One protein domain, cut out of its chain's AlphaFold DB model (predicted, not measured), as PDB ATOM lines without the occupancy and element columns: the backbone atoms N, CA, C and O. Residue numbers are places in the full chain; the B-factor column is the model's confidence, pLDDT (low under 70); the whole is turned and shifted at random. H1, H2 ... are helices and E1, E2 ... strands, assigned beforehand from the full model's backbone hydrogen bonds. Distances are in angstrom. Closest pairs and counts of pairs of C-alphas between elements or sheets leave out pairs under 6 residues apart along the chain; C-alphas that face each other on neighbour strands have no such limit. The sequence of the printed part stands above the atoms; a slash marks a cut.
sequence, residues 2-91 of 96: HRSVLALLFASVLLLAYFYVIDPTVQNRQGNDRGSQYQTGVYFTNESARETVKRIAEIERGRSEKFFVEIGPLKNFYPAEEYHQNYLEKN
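This is residues 2 to 91 of the 96 residues of the protein "Peptide-methionine (S)-S-oxide reductase" of Faecalibacterium prausnitzii (UniProt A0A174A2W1). A small sheet of two short parallel strands, E1 and E2, has helix H2 packed on it; the longest helix, H1, packs on H2, and residues 77 to 91, with H3, stick out as an arm. The printed part has 90 residues, with three named helices and two named strands in the order H1, E1, H2, E2, H3; the class is mostly helix, with helices holding 40 and strands 8 of the 48 residues in named elements, and the whole is only just loose, close to compact, with a radius of gyration of the C-alphas of 14.8 A and spans of 40 by 33 by 24 A.

E1 is residues 41 to 44 and E2 70 to 73. H2, 47 to 62, measures 22.7 A; H1, 2 to 21, measures 29.9 A from C-alpha 2 at (274.839, 136.492, 166.471). H3, 87 to 90, ends at (311.718, 141.048, 176.716).

N 42 and O 70 are 2.8 A apart, within hydrogen-bond range. E1, H2 and E2 form a strand-helix-strand unit, parallel neighbour strands joined through a helix, with a right-handed crossover. The closest C-alphas of H2 and E2, Lys 54 and Ile 71, are 7.4 A apart. H1 and H2 touch, closest at the C-alphas of Ser 12 and Thr 52, 6.7 A, the same way at a steep tilt of 37 degrees, only just past shallow. H3 and H2 are apart. Every O i to N i+4 pair is within range in H1, 11 of 12 in H2; H3 is too short for one.

The C-alphas of His 2 and Asn 32 are farthest apart, 43.0 A. The printed part has no cut. Links H1 to E1 and E2 to H3 are long. Residues 2 to 8 have pLDDT under 70.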
ATOM      1  N   HIS A   2     273.580 136.071 167.128       56.91
ATOM      2  CA  HIS A   2     274.839 136.492 166.471       56.91
ATOM      3  C   HIS A   2     276.133 136.379 167.300       56.91
ATOM      4  O   HIS A   2     277.167 136.013 166.749       56.91
ATOM      5  N   ARG A   3     276.104 136.645 168.613       62.66
ATOM      6  CA  ARG A   3     277.319 136.586 169.453       62.66
ATOM      7  C   ARG A   3     277.889 135.170 169.597       62.66
ATOM      8  O   ARG A   3     279.102 135.004 169.618       62.66
ATOM      9  N   SER A   4     277.021 134.161 169.643       62.38
ATOM     10  CA  SER A   4     277.423 132.761 169.810       62.38
ATOM     11  C   SER A   4     278.134 132.210 168.570       62.38
ATOM     12  O   SER A   4     279.121 131.502 168.704       62.38
ATOM     13  N   VAL A   5     277.690 132.581 167.363       63.38
ATOM     14  CA  VAL A   5     278.314 132.122 166.105       63.38
ATOM     15  C   VAL A   5     279.721 132.702 165.933       63.38
ATOM     16  O   VAL A   5     280.641 131.975 165.568       63.38
ATOM     17  N   LEU A   6     279.914 133.988 166.250       62.88
ATOM     18  CA  LEU A   6     281.228 134.631 166.159       62.88
ATOM     19  C   LEU A   6     282.234 134.031 167.154       62.88
ATOM     20  O   LEU A   6     283.379 133.776 166.788       62.88
ATOM     21  N   ALA A   7     281.799 133.752 168.388       62.72
ATOM     22  CA  ALA A   7     282.640 133.108 169.398       62.72
ATOM     23  C   ALA A   7     283.075 131.690 168.979       62.72
ATOM     24  O   ALA A   7     284.234 131.324 169.163       62.72
ATOM     25  N   LEU A   8     282.175 130.915 168.361       65.31
ATOM     26  CA  LEU A   8     282.478 129.573 167.845       65.31
ATOM     27  C   LEU A   8     283.472 129.602 166.672       65.31
ATOM     28  O   LEU A   8     284.391 128.783 166.623       65.31
ATOM     29  N   LEU A   9     283.316 130.555 165.745       70.44
ATOM     30  CA  LEU A   9     284.261 130.755 164.642       70.44
ATOM     31  C   LEU A   9     285.651 131.127 165.166       70.44
ATOM     32  O   LEU A   9     286.639 130.530 164.747       70.44
ATOM     33  N   PHE A  10     285.725 132.049 166.128       78.75
ATOM     34  CA  PHE A  10     286.994 132.469 166.719       78.75
ATOM     35  C   PHE A  10     287.703 131.320 167.451       78.75
ATOM     36  O   PHE A  10     288.889 131.084 167.227       78.75
ATOM     37  N   ALA A  11     286.967 130.549 168.260       80.56
ATOM     38  CA  ALA A  11     287.512 129.380 168.949       80.56
ATOM     39  C   ALA A  11     288.047 128.324 167.967       80.56
ATOM     40  O   ALA A  11     289.111 127.752 168.190       80.56
ATOM     41  N   SER A  12     287.340 128.095 166.858       87.75
ATOM     42  CA  SER A  12     287.762 127.130 165.836       87.75
ATOM     43  C   SER A  12     289.049 127.569 165.134       87.75
ATOM     44  O   SER A  12     289.948 126.754 164.953       87.75
ATOM     45  N   VAL A  13     289.173 128.854 164.778       92.69
ATOM     46  CA  VAL A  13     290.386 129.390 164.136       92.69
ATOM     47  C   VAL A  13     291.598 129.276 165.059       92.69
ATOM     48  O   VAL A  13     292.663 128.863 164.605       92.69
ATOM     49  N   LEU A  14     291.439 129.572 166.353       94.44
ATOM     50  CA  LEU A  14     292.527 129.435 167.322       94.44
ATOM     51  C   LEU A  14     293.007 127.981 167.441       94.44
ATOM     52  O   LEU A  14     294.209 127.736 167.482       94.44
ATOM     53  N   LEU A  15     292.084 127.015 167.451       95.94
ATOM     54  CA  LEU A  15     292.442 125.595 167.491       95.94
ATOM     55  C   LEU A  15     293.165 125.152 166.218       95.94
ATOM     56  O   LEU A  15     294.159 124.440 166.310       95.94
ATOM     57  N   LEU A  16     292.713 125.594 165.043       94.44
ATOM     58  CA  LEU A  16     293.396 125.289 163.783       94.44
ATOM     59  C   LEU A  16     294.816 125.870 163.757       94.44
ATOM     60  O   LEU A  16     295.748 125.178 163.359       94.44
ATOM     61  N   ALA A  17     294.999 127.105 164.231       96.56
ATOM     62  CA  ALA A  17     296.319 127.716 164.352       96.56
ATOM     63  C   ALA A  17     297.215 126.964 165.350       96.56
ATOM     64  O   ALA A  17     298.390 126.752 165.071       96.56
ATOM     65  N   TYR A  18     296.660 126.513 166.480       97.75
ATOM     66  CA  TYR A  18     297.378 125.683 167.448       97.75
ATOM     67  C   TYR A  18     297.870 124.372 166.820       97.75
ATOM     68  O   TYR A  18     299.061 124.079 166.877       97.75
ATOM     69  N   PHE A  19     296.987 123.613 166.163       97.06
ATOM     70  CA  PHE A  19     297.361 122.349 165.515       97.06
ATOM     71  C   PHE A  19     298.313 122.529 164.325       97.06
ATOM     72  O   PHE A  19     299.031 121.595 163.989       97.06
ATOM     73  N   TYR A  20     298.362 123.717 163.716       96.50
ATOM     74  CA  TYR A  20     299.317 124.029 162.653       96.50
ATOM     75  C   TYR A  20     300.770 124.143 163.150       96.50
ATOM     76  O   TYR A  20     301.691 123.890 162.376       96.50
ATOM     77  N   VAL A  21     300.991 124.526 164.414       97.00
ATOM     78  CA  VAL A  21     302.340 124.817 164.948       97.00
ATOM     79  C   VAL A  21     302.900 123.748 165.889       97.00
ATOM     80  O   VAL A  21     304.062 123.843 166.273       97.00
ATOM     81  N   ILE A  22     302.106 122.742 166.264       97.50
ATOM     82  CA  ILE A  22     302.555 121.629 167.114       97.50
ATOM     83  C   ILE A  22     302.750 120.340 166.309       97.50
ATOM     84  O   ILE A  22     302.144 120.148 165.259       97.50
ATOM     85  N   ASP A  23     303.525 119.408 166.856       97.75
ATOM     86  CA  ASP A  23     303.507 118.003 166.445       97.75
ATOM     87  C   ASP A  23     302.560 117.209 167.372       97.75
ATOM     88  O   ASP A  23     302.926 116.934 168.519       97.75
ATOM     89  N   PRO A  24     301.346 116.826 166.925       97.81
ATOM     90  CA  PRO A  24     300.387 116.088 167.751       97.81
ATOM     91  C   PRO A  24     300.751 114.603 167.928       97.81
ATOM     92  O   PRO A  24     300.076 113.884 168.674       97.81
ATOM     93  N   THR A  25     301.784 114.119 167.231       98.06
ATOM     94  CA  THR A  25     302.140 112.695 167.139       98.06
ATOM     95  C   THR A  25     303.199 112.265 168.153       98.06
ATOM     96  O   THR A  25     303.504 111.072 168.266       98.06
ATOM     97  N   VAL A  26     303.733 113.212 168.929       98.06
ATOM     98  CA  VAL A  26     304.774 112.979 169.934       98.06
ATOM     99  C   VAL A  26     304.238 113.163 171.352       98.06
ATOM    100  O   VAL A  26     303.428 114.039 171.632       98.06
ATOM    101  N   GLN A  27     304.718 112.322 172.266       98.50
ATOM    102  CA  GLN A  27     304.391 112.388 173.688       98.50
ATOM    103  C   GLN A  27     305.507 113.117 174.452       98.50
ATOM    104  O   GLN A  27     306.686 112.845 174.213       98.50
ATOM    105  N   ASN A  28     305.145 113.992 175.400       98.38
ATOM    106  CA  ASN A  28     306.063 114.674 176.330       98.38
ATOM    107  C   ASN A  28     307.251 115.394 175.651       98.38
ATOM    108  O   ASN A  28     308.386 115.341 176.141       98.38
ATOM    109  N   ARG A  29     307.022 116.006 174.482       98.25
ATOM    110  CA  ARG A  29     308.060 116.668 173.680       98.25
ATOM    111  C   ARG A  29     307.449 117.633 172.671       98.25
ATOM    112  O   ARG A  29     306.424 117.297 172.087       98.25
ATOM    113  N   GLN A  30     308.138 118.734 172.379       98.00
ATOM    114  CA  GLN A  30     307.970 119.536 171.159       98.00
ATOM    115  C   GLN A  30     309.351 120.027 170.704       98.00
ATOM    116  O   GLN A  30     310.118 120.549 171.507       98.00
ATOM    117  N   GLY A  31     309.711 119.809 169.437       95.81
ATOM    118  CA  GLY A  31     311.063 120.112 168.952       95.81
ATOM    119  C   GLY A  31     312.164 119.449 169.800       95.81
ATOM    120  O   GLY A  31     312.157 118.230 170.012       95.81
ATOM    121  N   ASN A  32     313.110 120.260 170.285       96.56
ATOM    122  CA  ASN A  32     314.212 119.812 171.143       96.56
ATOM    123  C   ASN A  32     313.827 119.687 172.627       96.56
ATOM    124  O   ASN A  32     314.539 119.017 173.379       96.56
ATOM    125  N   ASP A  33     312.695 120.258 173.036       97.50
ATOM    126  CA  ASP A  33     312.263 120.325 174.430       97.50
ATOM    127  C   ASP A  33     311.562 119.035 174.859       97.50
ATOM    128  O   ASP A  33     310.616 118.579 174.212       97.50
ATOM    129  N   ARG A  34     312.031 118.415 175.950       98.12
ATOM    130  CA  ARG A  34     311.587 117.085 176.409       98.12
ATOM    131  C   ARG A  34     311.212 117.084 177.881       98.12
ATOM    132  O   ARG A  34     311.911 117.655 178.712       98.12
ATOM    133  N   GLY A  35     310.135 116.373 178.196       98.31
ATOM    134  CA  GLY A  35     309.586 116.254 179.543       98.31
ATOM    135  C   GLY A  35     308.067 116.399 179.550       98.31
ATOM    136  O   GLY A  35     307.473 116.918 178.603       98.31
ATOM    137  N   SER A  36     307.420 115.929 180.616       98.25
ATOM    138  CA  SER A  36     305.956 115.967 180.739       98.25
ATOM    139  C   SER A  36     305.381 117.385 180.733       98.25
ATOM    140  O   SER A  36     304.236 117.578 180.348       98.25
ATOM    141  N   GLN A  37     306.177 118.392 181.096       97.62
ATOM    142  CA  GLN A  37     305.807 119.805 181.003       97.62
ATOM    143  C   GLN A  37     305.632 120.308 179.558       97.62
ATOM    144  O   GLN A  37     305.037 121.361 179.358       97.62
ATOM    145  N   TYR A  38     306.110 119.556 178.558       98.12
ATOM    146  CA  TYR A  38     305.940 119.851 177.129       98.12
ATOM    147  C   TYR A  38     304.882 118.959 176.463       98.12
ATOM    148  O   TYR A  38     304.813 118.875 175.237       98.12
ATOM    149  N   GLN A  39     304.071 118.251 177.253       98.56
ATOM    150  CA  GLN A  39     302.937 117.497 176.735       98.56
ATOM    151  C   GLN A  39     301.888 118.465 176.176       98.56
ATOM    152  O   GLN A  39     301.326 119.290 176.893       98.56
ATOM    153  N   THR A  40     301.610 118.354 174.879       98.50
ATOM    154  CA  THR A  40     300.567 119.143 174.217       98.50
ATOM    155  C   THR A  40     299.190 118.819 174.793       98.50
ATOM    156  O   THR A  40     298.859 117.644 174.990       98.50
ATOM    157  N   GLY A  41     298.358 119.843 174.987       98.12
ATOM    158  CA  GLY A  41     296.999 119.682 175.493       98.12
ATOM    159  C   GLY A  41     296.109 120.893 175.222       98.12
ATOM    160  O   GLY A  41     296.586 122.019 175.100       98.12
ATOM    161  N   VAL A  42     294.801 120.656 175.128       98.00
ATOM    162  CA  VAL A  42     293.766 121.685 174.986       98.00
ATOM    163  C   VAL A  42     292.769 121.546 176.133       98.00
ATOM    164  O   VAL A  42     292.042 120.551 176.230       98.00
ATOM    165  N   TYR A  43     292.712 122.574 176.982       97.69
ATOM    166  CA  TYR A  43     291.889 122.574 178.190       97.69
ATOM    167  C   TYR A  43     290.768 123.614 178.125       97.69
ATOM    168  O   TYR A  43     291.020 124.794 177.895       97.69
ATOM    169  N   PHE A  44     289.520 123.190 178.336       95.88
ATOM    170  CA  PHE A  44     288.335 124.057 178.242       95.88
ATOM    171  C   PHE A  44     287.733 124.378 179.618       95.88
ATOM    172  O   PHE A  44     287.813 123.579 180.547       95.88
ATOM    173  N   THR A  45     287.085 125.540 179.742       95.44
ATOM    174  CA  THR A  45     286.473 126.021 180.999       95.44
ATOM    175  C   THR A  45     284.947 126.020 180.989       95.44
ATOM    176  O   THR A  45     284.323 126.235 182.024       95.44
ATOM    177  N   ASN A  46     284.320 125.796 179.832       93.00
ATOM    178  CA  ASN A  46     282.869 125.767 179.698       93.00
ATOM    179  C   ASN A  46     282.417 124.801 178.599       93.00
ATOM    180  O   ASN A  46     283.204 124.331 177.776       93.00
ATOM    181  N   GLU A  47     281.117 124.536 178.596       89.44
ATOM    182  CA  GLU A  47     280.490 123.530 177.748       89.44
ATOM    183  C   GLU A  47     280.504 123.890 176.256       89.44
ATOM    184  O   GLU A  47     280.766 123.038 175.410       89.44
ATOM    185  N   SER A  48     280.323 125.169 175.919       87.25
ATOM    186  CA  SER A  48     280.371 125.625 174.524       87.25
ATOM    187  C   SER A  48     281.766 125.442 173.911       87.25
ATOM    188  O   SER A  48     281.902 125.006 172.764       87.25
ATOM    189  N   ALA A  49     282.816 125.718 174.690       91.81
ATOM    190  CA  ALA A  49     284.191 125.451 174.288       91.81
ATOM    191  C   ALA A  49     284.465 123.943 174.182       91.81
ATOM    192  O   ALA A  49     285.108 123.518 173.225       91.81
ATOM    193  N   ARG A  50     283.936 123.128 175.110       94.12
ATOM    194  CA  ARG A  50     284.095 121.663 175.102       94.12
ATOM    195  C   ARG A  50     283.684 121.051 173.768       94.12
ATOM    196  O   ARG A  50     284.434 120.250 173.215       94.12
ATOM    197  N   GLU A  51     282.507 121.405 173.260       93.50
ATOM    198  CA  GLU A  51     281.988 120.850 172.004       93.50
ATOM    199  C   GLU A  51     282.881 121.203 170.811       93.50
ATOM    200  O   GLU A  51     283.217 120.336 170.002       93.50
ATOM    201  N   THR A  52     283.326 122.459 170.742       93.69
ATOM    202  CA  THR A  52     284.194 122.947 169.663       93.69
ATOM    203  C   THR A  52     285.566 122.276 169.714       93.69
ATOM    204  O   THR A  52     286.031 121.751 168.704       93.69
ATOM    205  N   VAL A  53     286.182 122.220 170.900       96.44
ATOM    206  CA  VAL A  53     287.478 121.565 171.126       96.44
ATOM    207  C   VAL A  53     287.418 120.095 170.736       96.44
ATOM    208  O   VAL A  53     288.258 119.641 169.964       96.44
ATOM    209  N   LYS A  54     286.410 119.356 171.217       96.19
ATOM    210  CA  LYS A  54     286.256 117.934 170.886       96.19
ATOM    211  C   LYS A  54     286.095 117.719 169.389       96.19
ATOM    212  O   LYS A  54     286.760 116.858 168.831       96.19
ATOM    213  N   ARG A  55     285.252 118.514 168.726       95.25
ATOM    214  CA  ARG A  55     285.026 118.386 167.284       95.25
ATOM    215  C   ARG A  55     286.311 118.582 166.479       95.25
ATOM    216  O   ARG A  55     286.588 117.779 165.597       95.25
ATOM    217  N   ILE A  56     287.071 119.643 166.758       95.81
ATOM    218  CA  ILE A  56     288.310 119.929 166.021       95.81
ATOM    219  C   ILE A  56     289.392 118.895 166.354       95.81
ATOM    220  O   ILE A  56     290.028 118.378 165.442       95.81
ATOM    221  N   ALA A  57     289.548 118.523 167.627       96.88
ATOM    222  CA  ALA A  57     290.517 117.509 168.034       96.88
ATOM    223  C   ALA A  57     290.260 116.147 167.367       96.88
ATOM    224  O   ALA A  57     291.211 115.494 166.958       96.88
ATOM    225  N   GLU A  58     289.000 115.732 167.205       97.31
ATOM    226  CA  GLU A  58     288.670 114.484 166.503       97.31
ATOM    227  C   GLU A  58     288.976 114.548 164.998       97.31
ATOM    228  O   GLU A  58     289.424 113.557 164.420       97.31
ATOM    229  N   ILE A  59     288.809 115.714 164.364       96.69
ATOM    230  CA  ILE A  59     289.223 115.913 162.966       96.69
ATOM    231  C   ILE A  59     290.743 115.758 162.834       96.69
ATOM    232  O   ILE A  59     291.204 115.028 161.958       96.69
ATOM    233  N   GLU A  60     291.523 116.404 163.704       97.12
ATOM    234  CA  GLU A  60     292.991 116.332 163.653       97.12
ATOM    235  C   GLU A  60     293.527 114.953 164.067       97.12
ATOM    236  O   GLU A  60     294.488 114.452 163.477       97.12
ATOM    237  N   ARG A  61     292.857 114.274 165.007       97.56
ATOM    238  CA  ARG A  61     293.117 112.867 165.342       97.56
ATOM    239  C   ARG A  61     292.967 111.975 164.116       97.56
ATOM    240  O   ARG A  61     293.841 111.157 163.866       97.56
ATOM    241  N   GLY A  62     291.908 112.162 163.326       97.62
ATOM    242  CA  GLY A  62     291.682 111.398 162.096       97.62
ATOM    243  C   GLY A  62     292.718 111.641 160.991       97.62
ATOM    244  O   GLY A  62     292.831 110.827 160.079       97.62
ATOM    245  N   ARG A  63     293.483 112.739 161.063       95.62
ATOM    246  CA  ARG A  63     294.559 113.075 160.111       95.62
ATOM    247  C   ARG A  63     295.938 112.578 160.541       95.62
ATOM    248  O   ARG A  63     296.881 112.693 159.765       95.62
ATOM    249  N   SER A  64     296.061 112.057 161.758       95.06
ATOM    250  CA  SER A  64     297.345 111.725 162.372       95.06
ATOM    251  C   SER A  64     297.447 110.221 162.627       95.06
ATOM    252  O   SER A  64     296.521 109.619 163.163       95.06
ATOM    253  N   GLU A  65     298.588 109.599 162.313       95.31
ATOM    254  CA  GLU A  65     298.815 108.174 162.628       95.31
ATOM    255  C   GLU A  65     298.841 107.905 164.141       95.31
ATOM    256  O   GLU A  65     298.461 106.833 164.612       95.31
ATOM    257  N   LYS A  66     299.304 108.894 164.909       97.56
ATOM    258  CA  LYS A  66     299.300 108.909 166.372       97.56
ATOM    259  C   LYS A  66     298.778 110.252 166.846       97.56
ATOM    260  O   LYS A  66     299.015 111.269 166.204       97.56
ATOM    261  N   PHE A  67     298.108 110.258 167.988       98.31
ATOM    262  CA  PHE A  67     297.558 111.479 168.558       98.31
ATOM    263  C   PHE A  67     297.703 111.452 170.074       98.31
ATOM    264  O   PHE A  67     296.994 110.706 170.756       98.31
ATOM    265  N   PHE A  68     298.622 112.266 170.587       98.50
ATOM    266  CA  PHE A  68     298.928 112.358 172.015       98.50
ATOM    267  C   PHE A  68     298.423 113.648 172.662       98.50
ATOM    268  O   PHE A  68     298.626 113.826 173.857       98.50
ATOM    269  N   VAL A  69     297.756 114.541 171.923       98.56
ATOM    270  CA  VAL A  69     297.229 115.788 172.495       98.56
ATOM    271  C   VAL A  69     296.150 115.479 173.534       98.56
ATOM    272  O   VAL A  69     295.148 114.820 173.239       98.56
ATOM    273  N   GLU A  70     296.345 115.966 174.758       98.44
ATOM    274  CA  GLU A  70     295.373 115.809 175.838       98.44
ATOM    275  C   GLU A  70     294.173 116.733 175.625       98.44
ATOM    276  O   GLU A  70     294.335 117.903 175.289       98.44
ATOM    277  N   ILE A  71     292.958 116.230 175.848       98.06
ATOM    278  CA  ILE A  71     291.726 117.016 175.724       98.06
ATOM    279  C   ILE A  71     290.916 116.854 177.007       98.06
ATOM    280  O   ILE A  71     290.472 115.751 177.329       98.06
ATOM    281  N   GLY A  72     290.681 117.944 177.739       97.62
ATOM    282  CA  GLY A  72     289.983 117.852 179.022       97.62
ATOM    283  C   GLY A  72     289.551 119.189 179.620       97.62
ATOM    284  O   GLY A  72     289.862 120.245 179.078       97.62
ATOM    285  N   PRO A  73     288.806 119.170 180.735       97.69
ATOM    286  CA  PRO A  73     288.486 120.394 181.455       97.69
ATOM    287  C   PRO A  73     289.750 120.976 182.102       97.69
ATOM    288  O   PRO A  73     290.573 120.232 182.643       97.69
ATOM    289  N   LEU A  74     289.881 122.302 182.095       97.81
ATOM    290  CA  LEU A  74     290.916 122.988 182.864       97.81
ATOM    291  C   LEU A  74     290.643 122.775 184.357       97.81
ATOM    292  O   LEU A  74     289.609 123.201 184.865       97.81
ATOM    293  N   LYS A  75     291.565 122.099 185.050       96.94
ATOM    294  CA  LYS A  75     291.440 121.829 186.491       96.94
ATOM    295  C   LYS A  75     292.024 122.956 187.334       96.94
ATOM    296  O   LYS A  75     291.352 123.451 188.225       96.94
ATOM    297  N   ASN A  76     293.262 123.345 187.039       96.50
ATOM    298  CA  ASN A  76     294.000 124.395 187.736       96.50
ATOM    299  C   ASN A  76     294.872 125.151 186.730       96.50
ATOM    300  O   ASN A  76     295.307 124.575 185.733       96.50
ATOM    301  N   PHE A  77     295.156 126.416 187.024       96.44
ATOM    302  CA  PHE A  77     296.123 127.228 186.295       96.44
ATOM    303  C   PHE A  77     296.889 128.085 187.299       96.44
ATOM    304  O   PHE A  77     296.281 128.842 188.057       96.44
ATOM    305  N   TYR A  78     298.212 127.951 187.304       96.88
ATOM    306  CA  TYR A  78     299.105 128.747 188.135       96.88
ATOM    307  C   TYR A  78     299.884 129.679 187.209       96.88
ATOM    308  O   TYR A  78     300.604 129.178 186.342       96.88
ATOM    309  N   PRO A  79     299.724 131.009 187.330       96.81
ATOM    310  CA  PRO A  79     300.515 131.944 186.546       96.81
ATOM    311  C   PRO A  79     302.011 131.714 186.780       96.81
ATOM    312  O   PRO A  79     302.440 131.584 187.926       96.81
ATOM    313  N   ALA A  80     302.788 131.675 185.698       96.19
ATOM    314  CA  ALA A  80     304.245 131.664 185.784       96.19
ATOM    315  C   ALA A  80     304.770 133.000 186.332       96.19
ATOM    316  O   ALA A  80     304.087 134.028 186.244       96.19
ATOM    317  N   GLU A  81     305.995 132.992 186.853       96.88
ATOM    318  CA  GLU A  81     306.670 134.182 187.362       96.88
ATOM    319  C   GLU A  81     306.772 135.288 186.300       96.88
ATOM    320  O   GLU A  81     306.829 135.029 185.096       96.88
ATOM    321  N   GLU A  82     306.865 136.544 186.746       97.44
ATOM    322  CA  GLU A  82     306.910 137.724 185.867       97.44
ATOM    323  C   GLU A  82     308.046 137.672 184.832       97.44
ATOM    324  O   GLU A  82     307.918 138.183 183.720       97.44
ATOM    325  N   TYR A  83     309.157 137.010 185.161       95.62
ATOM    326  CA  TYR A  83     310.253 136.775 184.222       95.62
ATOM    327  C   TYR A  83     309.801 136.039 182.944       95.62
ATOM    328  O   TYR A  83     310.283 136.352 181.855       95.62
ATOM    329  N   HIS A  84     308.849 135.108 183.054       96.31
ATOM    330  CA  HIS A  84     308.359 134.299 181.936       96.31
ATOM    331  C   HIS A  84     307.265 134.988 181.109       96.31
ATOM    332  O   HIS A  84     307.025 134.608 179.962       96.31
ATOM    333  N   GLN A  85     306.612 136.014 181.655       97.19
ATOM    334  CA  GLN A  85     305.566 136.751 180.948       97.19
ATOM    335  C   GLN A  85     306.179 137.596 179.825       97.19
ATOM    336  O   GLN A  85     307.150 138.317 180.056       97.19
ATOM    337  N   ASN A  86     305.617 137.527 178.613       95.94
ATOM    338  CA  ASN A  86     306.115 138.229 177.419       95.94
ATOM    339  C   ASN A  86     307.617 137.994 177.156       95.94
ATOM    340  O   ASN A  86     308.348 138.904 176.761       95.94
ATOM    341  N   TYR A  87     308.095 136.767 177.398       95.81
ATOM    342  CA  TYR A  87     309.523 136.442 177.370       95.81
ATOM    343  C   TYR A  87     310.225 136.843 176.063       95.81
ATOM    344  O   TYR A  87     311.301 137.431 176.128       95.81
ATOM    345  N   LEU A  88     309.625 136.572 174.897       95.19
ATOM    346  CA  LEU A  88     310.218 136.901 173.593       95.19
ATOM    347  C   LEU A  88     310.184 138.401 173.265       95.19
ATOM    348  O   LEU A  88     311.025 138.872 172.510       95.19
ATOM    349  N   GLU A  89     309.272 139.178 173.854       95.88
ATOM    350  CA  GLU A  89     309.309 140.644 173.734       95.88
ATOM    351  C   GLU A  89     310.446 141.225 174.584       95.88
ATOM    352  O   GLU A  89     311.172 142.114 174.144       95.88
ATOM    353  N   LYS A  90     310.628 140.683 175.797       95.94
ATOM    354  CA  LYS A  90     311.718 141.048 176.716       95.94
ATOM    355  C   LYS A  90     313.085 140.568 176.206       95.94
ATOM    356  O   LYS A  90     314.095 141.220 176.458       95.94
ATOM    357  N   ASN A  91     313.116 139.446 175.483       95.25
ATOM    358  CA  ASN A  91     314.314 138.800 174.948       95.25
ATOM    359  C   ASN A  91     314.101 138.440 173.462       95.25
ATOM    360  O   ASN A  91     313.846 137.275 173.156       95.25
TER     361      ASN A  91